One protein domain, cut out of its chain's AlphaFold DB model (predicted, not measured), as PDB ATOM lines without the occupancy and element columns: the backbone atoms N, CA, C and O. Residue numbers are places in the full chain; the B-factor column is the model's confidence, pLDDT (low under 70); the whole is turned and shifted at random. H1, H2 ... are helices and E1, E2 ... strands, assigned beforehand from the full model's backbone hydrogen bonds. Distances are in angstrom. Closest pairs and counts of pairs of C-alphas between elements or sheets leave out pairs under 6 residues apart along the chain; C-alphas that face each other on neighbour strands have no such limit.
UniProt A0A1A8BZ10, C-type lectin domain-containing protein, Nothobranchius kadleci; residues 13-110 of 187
ATOM      1  N   ASP A  13      34.600  -7.793 128.357       81.81
ATOM      2  CA  ASP A  13      34.624  -9.086 127.662       81.81
ATOM      3  C   ASP A  13      34.054  -9.009 126.236       81.81
ATOM      4  O   ASP A  13      34.301  -9.893 125.410       81.81
ATOM      5  N   GLN A  14      33.280  -7.962 125.926       83.38
ATOM      6  CA  GLN A  14      32.730  -7.713 124.591       83.38
ATOM      7  C   GLN A  14      33.796  -7.371 123.548       83.38
ATOM      8  O   GLN A  14      33.533  -7.517 122.352       83.38
ATOM      9  N   TYR A  15      34.982  -6.938 123.973       85.94
ATOM     10  CA  TYR A  15      36.015  -6.432 123.082       85.94
ATOM     11  C   TYR A  15      37.207  -7.387 123.017       85.94
ATOM     12  O   TYR A  15      37.545  -8.076 123.974       85.94
ATOM     13  N   SER A  16      37.839  -7.442 121.847       86.88
ATOM     14  CA  SER A  16      39.006  -8.282 121.584       86.88
ATOM     15  C   SER A  16      40.056  -7.441 120.877       86.88
ATOM     16  O   SER A  16      39.785  -6.888 119.810       86.88
ATOM     17  N   LEU A  17      41.245  -7.341 121.468       88.81
ATOM     18  CA  LEU A  17      42.392  -6.691 120.841       88.81
ATOM     19  C   LEU A  17      43.088  -7.697 119.912       88.81
ATOM     20  O   LEU A  17      43.285  -8.852 120.277       88.81
ATOM     21  N   SER A  18      43.400  -7.279 118.686       91.06
ATOM     22  CA  SER A  18      44.014  -8.115 117.639       91.06
ATOM     23  C   SER A  18      45.285  -7.461 117.089       91.06
ATOM     24  O   SER A  18      45.559  -6.296 117.382       91.06
ATOM     25  N   ASP A  19      46.045  -8.200 116.275       90.88
ATOM     26  CA  ASP A  19      47.290  -7.724 115.662       90.88
ATOM     27  C   ASP A  19      47.110  -6.486 114.763       90.88
ATOM     28  O   ASP A  19      46.038  -6.207 114.218       90.88
ATOM     29  N   LYS A  20      48.211  -5.750 114.565       91.94
ATOM     30  CA  LYS A  20      48.250  -4.519 113.762       91.94
ATOM     31  C   LYS A  20      48.001  -4.818 112.282       91.94
ATOM     32  O   LYS A  20      48.739  -5.572 111.652       91.94
ATOM     33  N   MET A  21      47.006  -4.153 111.705       92.44
ATOM     34  CA  MET A  21      46.631  -4.244 110.290       92.44
ATOM     35  C   MET A  21      46.236  -2.862 109.766       92.44
ATOM     36  O   MET A  21      45.867  -2.003 110.556       92.44
ATOM     37  N   VAL A  22      46.263  -2.628 108.450       91.81
ATOM     38  CA  VAL A  22      45.672  -1.408 107.855       91.81
ATOM     39  C   VAL A  22      44.159  -1.401 108.114       91.81
ATOM     40  O   VAL A  22      43.552  -2.469 108.143       91.81
ATOM     41  N   TRP A  23      43.536  -0.229 108.292       92.69
ATOM     42  CA  TRP A  23      42.122  -0.101 108.696       92.69
ATOM     43  C   TRP A  23      41.159  -1.007 107.908       92.69
ATOM     44  O   TRP A  23      40.329  -1.697 108.497       92.69
ATOM     45  N   THR A  24      41.294  -1.062 106.580       91.62
ATOM     46  CA  THR A  24      40.464  -1.911 105.708       91.62
ATOM     47  C   THR A  24      40.654  -3.396 105.995       91.62
ATOM     48  O   THR A  24      39.673  -4.132 106.072       91.62
ATOM     49  N   ALA A  25      41.897  -3.835 106.201       92.62
ATOM     50  CA  ALA A  25      42.212  -5.206 106.583       92.62
ATOM     51  C   ALA A  25      41.686  -5.541 107.989       92.62
ATOM     52  O   ALA A  25      41.082  -6.596 108.165       92.62
ATOM     53  N   ALA A  26      41.840  -4.629 108.955       94.00
ATOM     54  CA  ALA A  26      41.321  -4.795 110.314       94.00
ATOM     55  C   ALA A  26      39.791  -4.952 110.318       94.00
ATOM     56  O   ALA A  26      39.255  -5.878 110.924       94.00
ATOM     57  N   ARG A  27      39.082  -4.104 109.567       93.06
ATOM     58  CA  ARG A  27      37.625  -4.182 109.408       93.06
ATOM     59  C   ARG A  27      37.176  -5.488 108.772       93.06
ATOM     60  O   ARG A  27      36.261  -6.143 109.267       93.06
ATOM     61  N   ASP A  28      37.813  -5.869 107.672       91.69
ATOM     62  CA  ASP A  28      37.467  -7.099 106.970       91.69
ATOM     63  C   ASP A  28      37.752  -8.334 107.837       91.69
ATOM     64  O   ASP A  28      36.979  -9.289 107.787       91.69
ATOM     65  N   TYR A  29      38.813  -8.314 108.652       93.69
ATOM     66  CA  TYR A  29      39.075  -9.339 109.661       93.69
ATOM     67  C   TYR A  29      37.936  -9.396 110.688       93.69
ATOM     68  O   TYR A  29      37.317 -10.448 110.831       93.69
ATOM     69  N   CYS A  30      37.571  -8.271 111.316       93.81
ATOM     70  CA  CYS A  30      36.487  -8.226 112.302       93.81
ATOM     71  C   CYS A  30      35.144  -8.716 111.745       93.81
ATOM     72  O   CYS A  30      34.411  -9.383 112.463       93.81
ATOM     73  N   ARG A  31      34.819  -8.448 110.477       92.44
ATOM     74  CA  ARG A  31      33.581  -8.947 109.844       92.44
ATOM     75  C   ARG A  31      33.597 -10.443 109.538       92.44
ATOM     76  O   ARG A  31      32.538 -11.041 109.375       92.44
ATOM     77  N   GLN A  32      34.782 -11.038 109.424       91.06
ATOM     78  CA  GLN A  32      34.949 -12.473 109.187       91.06
ATOM     79  C   GLN A  32      34.999 -13.275 110.491       91.06
ATOM     80  O   GLN A  32      34.450 -14.371 110.552       91.06
ATOM     81  N   THR A  33      35.657 -12.749 111.527       89.56
ATOM     82  CA  THR A  33      35.917 -13.468 112.787       89.56
ATOM     83  C   THR A  33      35.023 -13.023 113.947       89.56
ATOM     84  O   THR A  33      34.821 -13.777 114.901       89.56
ATOM     85  N   HIS A  34      34.464 -11.814 113.871       87.19
ATOM     86  CA  HIS A  34      33.673 -11.159 114.913       87.19
ATOM     87  C   HIS A  34      32.417 -10.486 114.307       87.19
ATOM     88  O   HIS A  34      31.703 -11.123 113.535       87.19
ATOM     89  N   MET A  35      32.101  -9.239 114.692       89.38
ATOM     90  CA  MET A  35      31.019  -8.440 114.094       89.38
ATOM     91  C   MET A  35      31.554  -7.366 113.139       89.38
ATOM     92  O   MET A  35      31.324  -7.441 111.938       89.38
ATOM     93  N   ASP A  36      32.238  -6.349 113.666       93.12
ATOM     94  CA  ASP A  36      32.872  -5.261 112.910       93.12
ATOM     95  C   ASP A  36      33.874  -4.534 113.830       93.12
ATOM     96  O   ASP A  36      34.008  -4.896 115.004       93.12
ATOM     97  N   LEU A  37      34.570  -3.514 113.323       94.19
ATOM     98  CA  LEU A  37      35.327  -2.589 114.166       94.19
ATOM     99  C   LEU A  37      34.410  -1.873 115.163       94.19
ATOM    100  O   LEU A  37      33.240  -1.587 114.898       94.19
ATOM    101  N   ILE A  38      34.979  -1.543 116.318       93.88
ATOM    102  CA  ILE A  38      34.253  -0.947 117.433       93.88
ATOM    103  C   ILE A  38      33.707   0.449 117.118       93.88
ATOM    104  O   ILE A  38      34.396   1.290 116.545       93.88
ATOM    105  N   SER A  39      32.475   0.718 117.542       93.19
ATOM    106  CA  SER A  39      31.916   2.073 117.575       93.19
ATOM    107  C   SER A  39      32.119   2.683 118.961       93.19
ATOM    108  O   SER A  39      31.979   1.974 119.950       93.19
ATOM    109  N   LEU A  40      32.420   3.982 119.024       92.69
ATOM    110  CA  LEU A  40      32.518   4.749 120.270       92.69
ATOM    111  C   LEU A  40      31.360   5.748 120.323       92.69
ATOM    112  O   LEU A  40      31.448   6.840 119.766       92.69
ATOM    113  N   ARG A  41      30.236   5.344 120.915       93.88
ATOM    114  CA  ARG A  41      28.963   6.089 120.877       93.88
ATOM    115  C   ARG A  41      28.694   6.890 122.146       93.88
ATOM    116  O   ARG A  41      27.789   7.718 122.158       93.88
ATOM    117  N   ASN A  42      29.425   6.603 123.218       93.81
ATOM    118  CA  ASN A  42      29.291   7.246 124.520       93.81
ATOM    119  C   ASN A  42      30.581   7.088 125.344       93.81
ATOM    120  O   ASN A  42      31.466   6.304 124.991       93.81
ATOM    121  N   ASP A  43      30.656   7.810 126.463       94.44
ATOM    122  CA  ASP A  43      31.828   7.816 127.342       94.44
ATOM    123  C   ASP A  43      32.114   6.448 127.969       94.44
ATOM    124  O   ASP A  43      33.273   6.098 128.164       94.44
ATOM    125  N   ALA A  44      31.088   5.639 128.251       91.56
ATOM    126  CA  ALA A  44      31.288   4.315 128.839       91.56
ATOM    127  C   ALA A  44      32.012   3.366 127.868       91.56
ATOM    128  O   ALA A  44      32.941   2.667 128.269       91.56
ATOM    129  N   GLU A  45      31.633   3.373 126.584       91.75
ATOM    130  CA  GLU A  45      32.351   2.639 125.531       91.75
ATOM    131  C   GLU A  45      33.791   3.143 125.386       91.75
ATOM    132  O   GLU A  45      34.714   2.337 125.296       91.75
ATOM    133  N   TYR A  46      34.000   4.462 125.430       91.56
ATOM    134  CA  TYR A  46      35.338   5.051 125.375       91.56
ATOM    135  C   TYR A  46      36.235   4.591 126.534       91.56
ATOM    136  O   TYR A  46      37.362   4.158 126.290       91.56
ATOM    137  N   GLN A  47      35.745   4.634 127.777       90.88
ATOM    138  CA  GLN A  47      36.527   4.234 128.955       90.88
ATOM    139  C   GLN A  47      36.892   2.744 128.926       90.88
ATOM    140  O   GLN A  47      38.052   2.399 129.135       90.88
ATOM    141  N   MET A  48      35.949   1.863 128.565       90.50
ATOM    142  CA  MET A  48      36.236   0.426 128.430       90.50
ATOM    143  C   MET A  48      37.339   0.150 127.400       90.50
ATOM    144  O   MET A  48      38.196  -0.706 127.609       90.50
ATOM    145  N   VAL A  49      37.352   0.882 126.285       90.62
ATOM    146  CA  VAL A  49      38.393   0.723 125.259       90.62
ATOM    147  C   VAL A  49      39.751   1.201 125.756       90.62
ATOM    148  O   VAL A  49      40.754   0.545 125.479       90.62
ATOM    149  N   GLN A  50      39.810   2.300 126.510       90.81
ATOM    150  CA  GLN A  50      41.060   2.787 127.107       90.81
ATOM    151  C   GLN A  50      41.686   1.748 128.049       90.81
ATOM    152  O   GLN A  50      42.888   1.497 127.965       90.81
ATOM    153  N   GLU A  51      40.874   1.094 128.883       90.06
ATOM    154  CA  GLU A  51      41.336   0.041 129.799       90.06
ATOM    155  C   GLU A  51      41.928  -1.164 129.050       90.06
ATOM    156  O   GLU A  51      42.991  -1.663 129.414       90.06
ATOM    157  N   ILE A  52      41.275  -1.609 127.973       90.56
ATOM    158  CA  ILE A  52      41.683  -2.803 127.211       90.56
ATOM    159  C   ILE A  52      42.918  -2.542 126.355       90.56
ATOM    160  O   ILE A  52      43.776  -3.410 126.203       90.56
ATOM    161  N   THR A  53      42.995  -1.354 125.764       91.62
ATOM    162  CA  THR A  53      44.098  -0.973 124.874       91.62
ATOM    163  C   THR A  53      45.339  -0.538 125.634       91.62
ATOM    164  O   THR A  53      46.398  -0.420 125.025       91.62
ATOM    165  N   ASN A  54      45.228  -0.288 126.943       89.44
ATOM    166  CA  ASN A  54      46.313   0.231 127.774       89.44
ATOM    167  C   ASN A  54      46.978   1.481 127.153       89.44
ATOM    168  O   ASN A  54      48.199   1.641 127.179       89.44
ATOM    169  N   GLY A  55      46.162   2.346 126.536       83.44
ATOM    170  CA  GLY A  55      46.609   3.570 125.870       83.44
ATOM    171  C   GLY A  55      47.230   3.385 124.478       83.44
ATOM    172  O   GLY A  55      47.762   4.351 123.929       83.44
ATOM    173  N   GLU A  56      47.186   2.188 123.883       90.19
ATOM    174  CA  GLU A  56      47.625   1.991 122.498       90.19
ATOM    175  C   GLU A  56      46.664   2.624 121.477       90.19
ATOM    176  O   GLU A  56      45.442   2.623 121.627       90.19
ATOM    177  N   ASN A  57      47.228   3.113 120.368       91.19
ATOM    178  CA  ASN A  57      46.436   3.578 119.232       91.19
ATOM    179  C   ASN A  57      45.756   2.391 118.541       91.19
ATOM    180  O   ASN A  57      46.432   1.523 117.985       91.19
ATOM    181  N   VAL A  58      44.423   2.406 118.493       93.25
ATOM    182  CA  VAL A  58      43.617   1.377 117.825       93.25
ATOM    183  C   VAL A  58      42.690   1.971 116.773       93.25
ATOM    184  O   VAL A  58      42.233   3.110 116.882       93.25
ATOM    185  N   TYR A  59      42.384   1.181 115.745       93.44
ATOM    186  CA  TYR A  59      41.366   1.552 114.771       93.44
ATOM    187  C   TYR A  59      39.964   1.376 115.351       93.44
ATOM    188  O   TYR A  59      39.639   0.347 115.939       93.44
ATOM    189  N   THR A  60      39.113   2.371 115.115       93.62
ATOM    190  CA  THR A  60      37.675   2.302 115.381       93.62
ATOM    191  C   THR A  60      36.910   2.188 114.064       93.62
ATOM    192  O   THR A  60      37.462   2.364 112.976       93.62
ATOM    193  N   GLY A  61      35.619   1.887 114.151       93.00
ATOM    194  CA  GLY A  61      34.723   1.807 113.003       93.00
ATOM    195  C   GLY A  61      34.390   3.163 112.380       93.00
ATOM    196  O   GLY A  61      33.783   3.190 111.312       93.00
ATOM    197  N   LEU A  62      34.779   4.284 113.001       90.81
ATOM    198  CA  LEU A  62      34.573   5.608 112.422       90.81
ATOM    199  C   LEU A  62      35.592   5.850 111.304       90.81
ATOM    200  O   LEU A  62      36.799   5.773 111.517       90.81
ATOM    201  N   PHE A  63      35.103   6.185 110.115       88.19
ATOM    202  CA  PHE A  63      35.943   6.515 108.970       88.19
ATOM    203  C   PHE A  63      35.294   7.594 108.111       88.19
ATOM    204  O   PHE A  63      34.073   7.757 108.106       88.19
ATOM    205  N   ARG A  64      36.126   8.329 107.371       84.38
ATOM    206  CA  ARG A  64      35.680   9.248 106.328       84.38
ATOM    207  C   ARG A  64      35.903   8.586 104.984       84.38
ATOM    208  O   ARG A  64      37.034   8.237 104.666       84.38
ATOM    209  N   ASP A  65      34.848   8.478 104.195       80.19
ATOM    210  CA  ASP A  65      34.940   7.996 102.828       80.19
ATOM    211  C   ASP A  65      34.772   9.168 101.852       80.19
ATOM    212  O   ASP A  65      33.703   9.779 101.829       80.19
ATOM    213  N   PRO A  66      35.817   9.549 101.099       82.31
ATOM    214  CA  PRO A  66      35.726  10.652 100.150       82.31
ATOM    215  C   PRO A  66      35.097  10.241  98.808       82.31
ATOM    216  O   PRO A  66      34.911  11.101  97.950       82.31
ATOM    217  N   TRP A  67      34.804   8.954  98.592       85.00
ATOM    218  CA  TRP A  67      34.383   8.446  97.293       85.00
ATOM    219  C   TRP A  67      32.900   8.682  97.029       85.00
ATOM    220  O   TRP A  67      32.042   8.390  97.862       85.00
ATOM    221  N   VAL A  68      32.610   9.136  95.811       87.75
ATOM    222  CA  VAL A  68      31.258   9.330  95.284       87.75
ATOM    223  C   VAL A  68      31.016   8.386  94.116       87.75
ATOM    224  O   VAL A  68      31.880   8.200  93.259       87.75
ATOM    225  N   TRP A  69      29.830   7.781  94.073       90.75
ATOM    226  CA  TRP A  69      29.417   6.987  92.922       90.75
ATOM    227  C   TRP A  69      29.130   7.898  91.729       90.75
ATOM    228  O   TRP A  69      28.593   8.993  91.887       90.75
ATOM    229  N   SER A  70      29.458   7.446  90.516       91.31
ATOM    230  CA  SER A  70      29.248   8.235  89.293       91.31
ATOM    231  C   SER A  70      27.771   8.496  88.983       91.31
ATOM    232  O   SER A  70      27.458   9.435  88.262       91.31
ATOM    233  N   ASP A  71      26.865   7.667  89.512       89.75
ATOM    234  CA  ASP A  71      25.413   7.869  89.443       89.75
ATOM    235  C   ASP A  71      24.862   8.698  90.617       89.75
ATOM    236  O   ASP A  71      23.649   8.860  90.731       89.75
ATOM    237  N   LEU A  72      25.748   9.218  91.479       89.12
ATOM    238  CA  LEU A  72      25.445  10.002  92.679       89.12
ATOM    239  C   LEU A  72      24.611   9.255  93.731       89.12
ATOM    240  O   LEU A  72      24.052   9.883  94.632       89.12
ATOM    241  N   SER A  73      24.520   7.926  93.639       88.00
ATOM    242  CA  SER A  73      23.847   7.127  94.659       88.00
ATOM    243  C   SER A  73      24.585   7.179  96.000       88.00
ATOM    244  O   SER A  73      25.815   7.228  96.058       88.00
ATOM    245  N   ASP A  74      23.816   7.143  97.090       87.56
ATOM    246  CA  ASP A  74      24.361   6.991  98.436       87.56
ATOM    247  C   ASP A  74      24.473   5.500  98.775       87.56
ATOM    248  O   ASP A  74      23.497   4.746  98.724       87.56
ATOM    249  N   SER A  75      25.685   5.047  99.071       87.50
ATOM    250  CA  SER A  75      25.954   3.665  99.453       87.50
ATOM    251  C   SER A  75      27.180   3.615 100.344       87.50
ATOM    252  O   SER A  75      28.237   4.150 100.004       87.50
ATOM    253  N   SER A  76      27.054   2.904 101.463       84.12
ATOM    254  CA  SER A  76      28.125   2.654 102.432       84.12
ATOM    255  C   SER A  76      28.881   1.345 102.176       84.12
ATOM    256  O   SER A  76      29.841   1.032 102.883       84.12
ATOM    257  N   PHE A  77      28.478   0.558 101.168       88.12
ATOM    258  CA  PHE A  77      29.158  -0.696 100.843       88.12
ATOM    259  C   PHE A  77      30.563  -0.412 100.317       88.12
ATOM    260  O   PHE A  77      30.736   0.414  99.423       88.12
ATOM    261  N   ARG A  78      31.561  -1.105 100.870       88.25
ATOM    262  CA  ARG A  78      32.973  -0.965 100.508       88.25
ATOM    263  C   ARG A  78      33.653  -2.320 100.493       88.25
ATOM    264  O   ARG A  78      33.789  -2.939 101.549       88.25
ATOM    265  N   PHE A  79      34.148  -2.724  99.329       91.69
ATOM    266  CA  PHE A  79      34.856  -3.992  99.151       91.69
ATOM    267  C   PHE A  79      36.331  -3.784  98.794       91.69
ATOM    268  O   PHE A  79      36.862  -4.428  97.901       91.69
ATOM    269  N   TRP A  80      36.987  -2.844  99.475       91.38
ATOM    270  CA  TRP A  80      38.390  -2.491  99.260       91.38
ATOM    271  C   TRP A  80      39.356  -3.657  99.482       91.38
ATOM    272  O   TRP A  80      39.143  -4.504 100.351       91.38
ATOM    273  N   ARG A  81      40.461  -3.668  98.732       91.56
ATOM    274  CA  ARG A  81      41.593  -4.566  98.985       91.56
ATOM    275  C   ARG A  81      42.193  -4.304 100.375       91.56
ATOM    276  O   ARG A  81      42.138  -3.170 100.856       91.56
ATOM    277  N   PRO A  82      42.820  -5.302 101.023       88.56
ATOM    278  CA  PRO A  82      43.328  -5.150 102.389       88.56
ATOM    279  C   PRO A  82      44.331  -4.001 102.559       88.56
ATOM    280  O   PRO A  82      44.336  -3.351 103.598       88.56
ATOM    281  N   SER A  83      45.139  -3.721 101.534       87.44
ATOM    282  CA  SER A  83      46.162  -2.667 101.533       87.44
ATOM    283  C   SER A  83      45.641  -1.268 101.183       87.44
ATOM    284  O   SER A  83      46.437  -0.339 101.061       87.44
ATOM    285  N   GLN A  84      44.331  -1.102 100.984       87.94
ATOM    286  CA  GLN A  84      43.756   0.177 100.593       87.94
ATOM    287  C   GLN A  84      43.836   1.198 101.734       87.94
ATOM    288  O   GLN A  84      43.402   0.941 102.856       87.94
ATOM    289  N   LEU A  85      44.343   2.391 101.431       83.94
ATOM    290  CA  LEU A  85      44.300   3.510 102.366       83.94
ATOM    291  C   LEU A  85      42.957   4.234 102.221       83.94
ATOM    292  O   LEU A  85      42.443   4.406 101.116       83.94
ATOM    293  N   VAL A  86      42.379   4.640 103.351       73.75
ATOM    294  CA  VAL A  86      41.050   5.284 103.413       73.75
ATOM    295  C   VAL A  86      41.145   6.805 103.197       73.75
ATOM    296  O   VAL A  86      40.143   7.478 102.985       73.75
ATOM    297  N   TYR A  87      42.361   7.354 103.211       68.75
ATOM    298  CA  TYR A  87      42.638   8.772 103.020       68.75
ATOM    299  C   TYR A  87      43.564   8.959 101.819       68.75
ATOM    300  O   TYR A  87      44.669   8.418 101.813       68.75
ATOM    301  N   PHE A  88      43.118   9.727 100.825       65.62
ATOM    302  CA  PHE A  88      43.924  10.108  99.669       65.62
ATOM    303  C   PHE A  88      43.816  11.606  99.398       65.62
ATOM    304  O   PHE A  88      42.776  12.222  99.630       65.62
ATOM    305  N   VAL A  89      44.928  12.172  98.929       62.62
ATOM    306  CA  VAL A  89      45.110  13.609  98.663       62.62
ATOM    307  C   VAL A  89      45.048  13.915  97.156       62.62
ATOM    308  O   VAL A  89      44.910  15.072  96.774       62.62
ATOM    309  N   ASP A  90      45.097  12.892  96.295       66.25
ATOM    310  CA  ASP A  90      45.206  13.063  94.843       66.25
ATOM    311  C   ASP A  90      43.862  13.017  94.111       66.25
ATOM    312  O   ASP A  90      42.996  12.185  94.378       66.25
ATOM    313  N   SER A  91      43.716  13.907  93.128       65.31
ATOM    314  CA  SER A  91      42.447  14.211  92.458       65.31
ATOM    315  C   SER A  91      42.182  13.431  91.161       65.31
ATOM    316  O   SER A  91      41.210  13.736  90.476       65.31
ATOM    317  N   GLN A  92      43.030  12.468  90.775       75.81
ATOM    318  CA  GLN A  92      42.903  11.715  89.507       75.81
ATOM    319  C   GLN A  92      42.858  10.192  89.701       75.81
ATOM    320  O   GLN A  92      43.357   9.424  88.875       75.81
ATOM    321  N   ILE A  93      42.266   9.749  90.809       87.56
ATOM    322  CA  ILE A  93      42.132   8.331  91.130       87.56
ATOM    323  C   ILE A  93      40.684   7.893  90.907       87.56
ATOM    324  O   ILE A  93      39.747   8.564  91.333       87.56
ATOM    325  N   CYS A  94      40.515   6.760  90.232       91.38
ATOM    326  CA  CYS A  94      39.246   6.078  90.004       91.38
ATOM    327  C   CYS A  94      39.287   4.686  90.649       91.38
ATOM    328  O   CYS A  94      40.357   4.157  90.955       91.38
ATOM    329  N   VAL A  95      38.120   4.070  90.840       91.62
ATOM    330  CA  VAL A  95      38.000   2.762  91.500       91.62
ATOM    331  C   VAL A  95      37.732   1.673  90.473       91.62
ATOM    332  O   VAL A  95      36.821   1.796  89.656       91.62
ATOM    333  N   ALA A  96      38.484   0.577  90.551       93.94
ATOM    334  CA  ALA A  96      38.249  -0.610  89.741       93.94
ATOM    335  C   ALA A  96      38.188  -1.877  90.597       93.94
ATOM    336  O   ALA A  96      38.813  -1.981  91.655       93.94
ATOM    337  N   MET A  97      37.460  -2.873  90.097       95.38
ATOM    338  CA  MET A  97      37.469  -4.223  90.648       95.38
ATOM    339  C   MET A  97      38.761  -4.943  90.236       95.38
ATOM    340  O   MET A  97      39.069  -5.043  89.048       95.38
ATOM    341  N   LEU A  98      39.521  -5.465  91.200       93.62
ATOM    342  CA  LEU A  98      40.833  -6.058  90.952       93.62
ATOM    343  C   LEU A  98      40.765  -7.583  90.881       93.62
ATOM    344  O   LEU A  98      40.358  -8.254  91.829       93.62
ATOM    345  N   LYS A  99      41.264  -8.156  89.780       91.94
ATOM    346  CA  LYS A  99      41.359  -9.616  89.613       91.94
ATOM    347  C   LYS A  99      42.276 -10.274  90.653       91.94
ATOM    348  O   LYS A  99      41.988 -11.378  91.098       91.94
ATOM    349  N   VAL A 100      43.371  -9.607  91.023       89.62
ATOM    350  CA  VAL A 100      44.409 -10.150  91.921       89.62
ATOM    351  C   VAL A 100      43.970 -10.259  93.385       89.62
ATOM    352  O   VAL A 100      44.530 -11.067  94.112       89.62
ATOM    353  N   ASP A 101      42.939  -9.512  93.791       89.19
ATOM    354  CA  ASP A 101      42.424  -9.476  95.166       89.19
ATOM    355  C   ASP A 101      41.001 -10.060  95.249       89.19
ATOM    356  O   ASP A 101      40.147  -9.553  95.975       89.19
ATOM    357  N   SER A 102      40.710 -11.104  94.462       91.56
ATOM    358  CA  SER A 102      39.402 -11.785  94.444       91.56
ATOM    359  C   SER A 102      38.213 -10.843  94.200       91.56
ATOM    360  O   SER A 102      37.149 -10.991  94.797       91.56
ATOM    361  N   GLY A 103      38.395  -9.846  93.331       92.75
ATOM    362  CA  GLY A 103      37.364  -8.858  93.020       92.75
ATOM    363  C   GLY A 103      37.247  -7.727  94.042       92.75
ATOM    364  O   GLY A 103      36.309  -6.935  93.972       92.75
ATOM    365  N   LYS A 104      38.180  -7.604  94.989       93.50
ATOM    366  CA  LYS A 104      38.241  -6.418  95.842       93.50
ATOM    367  C   LYS A 104      38.623  -5.180  95.041       93.50
ATOM    368  O   LYS A 104      39.272  -5.251  94.001       93.50
ATOM    369  N   TRP A 105      38.170  -4.035  95.517       93.38
ATOM    370  CA  TRP A 105      38.343  -2.750  94.865       93.38
ATOM    371  C   TRP A 105      39.721  -2.180  95.152       93.38
ATOM    372  O   TRP A 105      40.280  -2.387  96.231       93.38
ATOM    373  N   GLY A 106      40.236  -1.395  94.222       91.62
ATOM    374  CA  GLY A 106      41.386  -0.561  94.496       91.62
ATOM    375  C   GLY A 106      41.534   0.562  93.495       91.62
ATOM    376  O   GLY A 106      40.902   0.585  92.436       91.62
ATOM    377  N   ASP A 107      42.407   1.473  93.879       89.62
ATOM    378  CA  ASP A 107      42.728   2.675  93.136       89.62
ATOM    379  C   ASP A 107      43.425   2.368  91.809       89.62
ATOM    380  O   ASP A 107      44.349   1.542  91.729       89.62
ATOM    381  N   ARG A 108      42.993   3.072  90.766       90.38
ATOM    382  CA  ARG A 108      43.585   3.085  89.428       90.38
ATOM    383  C   ARG A 108      43.639   4.505  88.900       90.38
ATOM    384  O   ARG A 108      42.833   5.347  89.298       90.38
ATOM    385  N   SER A 109      44.573   4.769  87.991       91.56
ATOM    386  CA  SER A 109      44.525   6.034  87.267       91.56
ATOM    387  C   SER A 109      43.239   6.076  86.445       91.56
ATOM    388  O   SER A 109      42.920   5.123  85.732       91.56
ATOM    389  N   CYS A 110      42.518   7.196  86.504       91.75
ATOM    390  CA  CYS A 110      41.319   7.398  85.688       91.75
ATOM    391  C   CYS A 110      41.599   7.366  84.173       91.75
ATOM    392  O   CYS A 110      40.666   7.265  83.383       91.75
TER     393      CYS A 110
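Overview. This is residues 13 to 110 of the 187 residues of the protein "C-type lectin domain-containing protein" of Nothobranchius kadleci (UniProt A0A1A8BZ10). The domain has little regular structure: it is an elongated run of loops with helix H2 at one end, helix H1 near the middle of the length and the hairpin of E1 and E2 at the other end. Along the chain 98 residues are printed, with H1, H2, E1 and E2 in that order; the class is mixed, with only 32 residues in named elements, and the two-stranded sheet is antiparallel. The whole is loose, with a radius of gyration of the C-alphas of 15.6 A and spans of 45 by 26 by 22 A.

Along the chain. H1, residues 23 to 33, begins at C-alpha 23 (42.122, -0.101, 108.696) and is 15.3 A long. H2, residues 43 to 53, is also 15.3 A long. E1 is residues 93 to 97; E2, residues 105 to 109, ends at C-alpha 109 (44.525, 6.034, 87.267).

Arrangement. H1 is apart from H2, E1 and E2. In both helices every O i to N i+4 pair is within hydrogen-bond range. E1 and E2 form a hairpin, antiparallel at 137 degrees, with N 94 and O 108 at 2.9 A.

Size, cuts and confidence. The C-alphas farthest apart, Asp 13 and Cys 110, are 45.6 A apart. The printed part has no cut. The link from H2 to E1 is long, 39 residues. Residues 87 to 91 have pLDDT under 70.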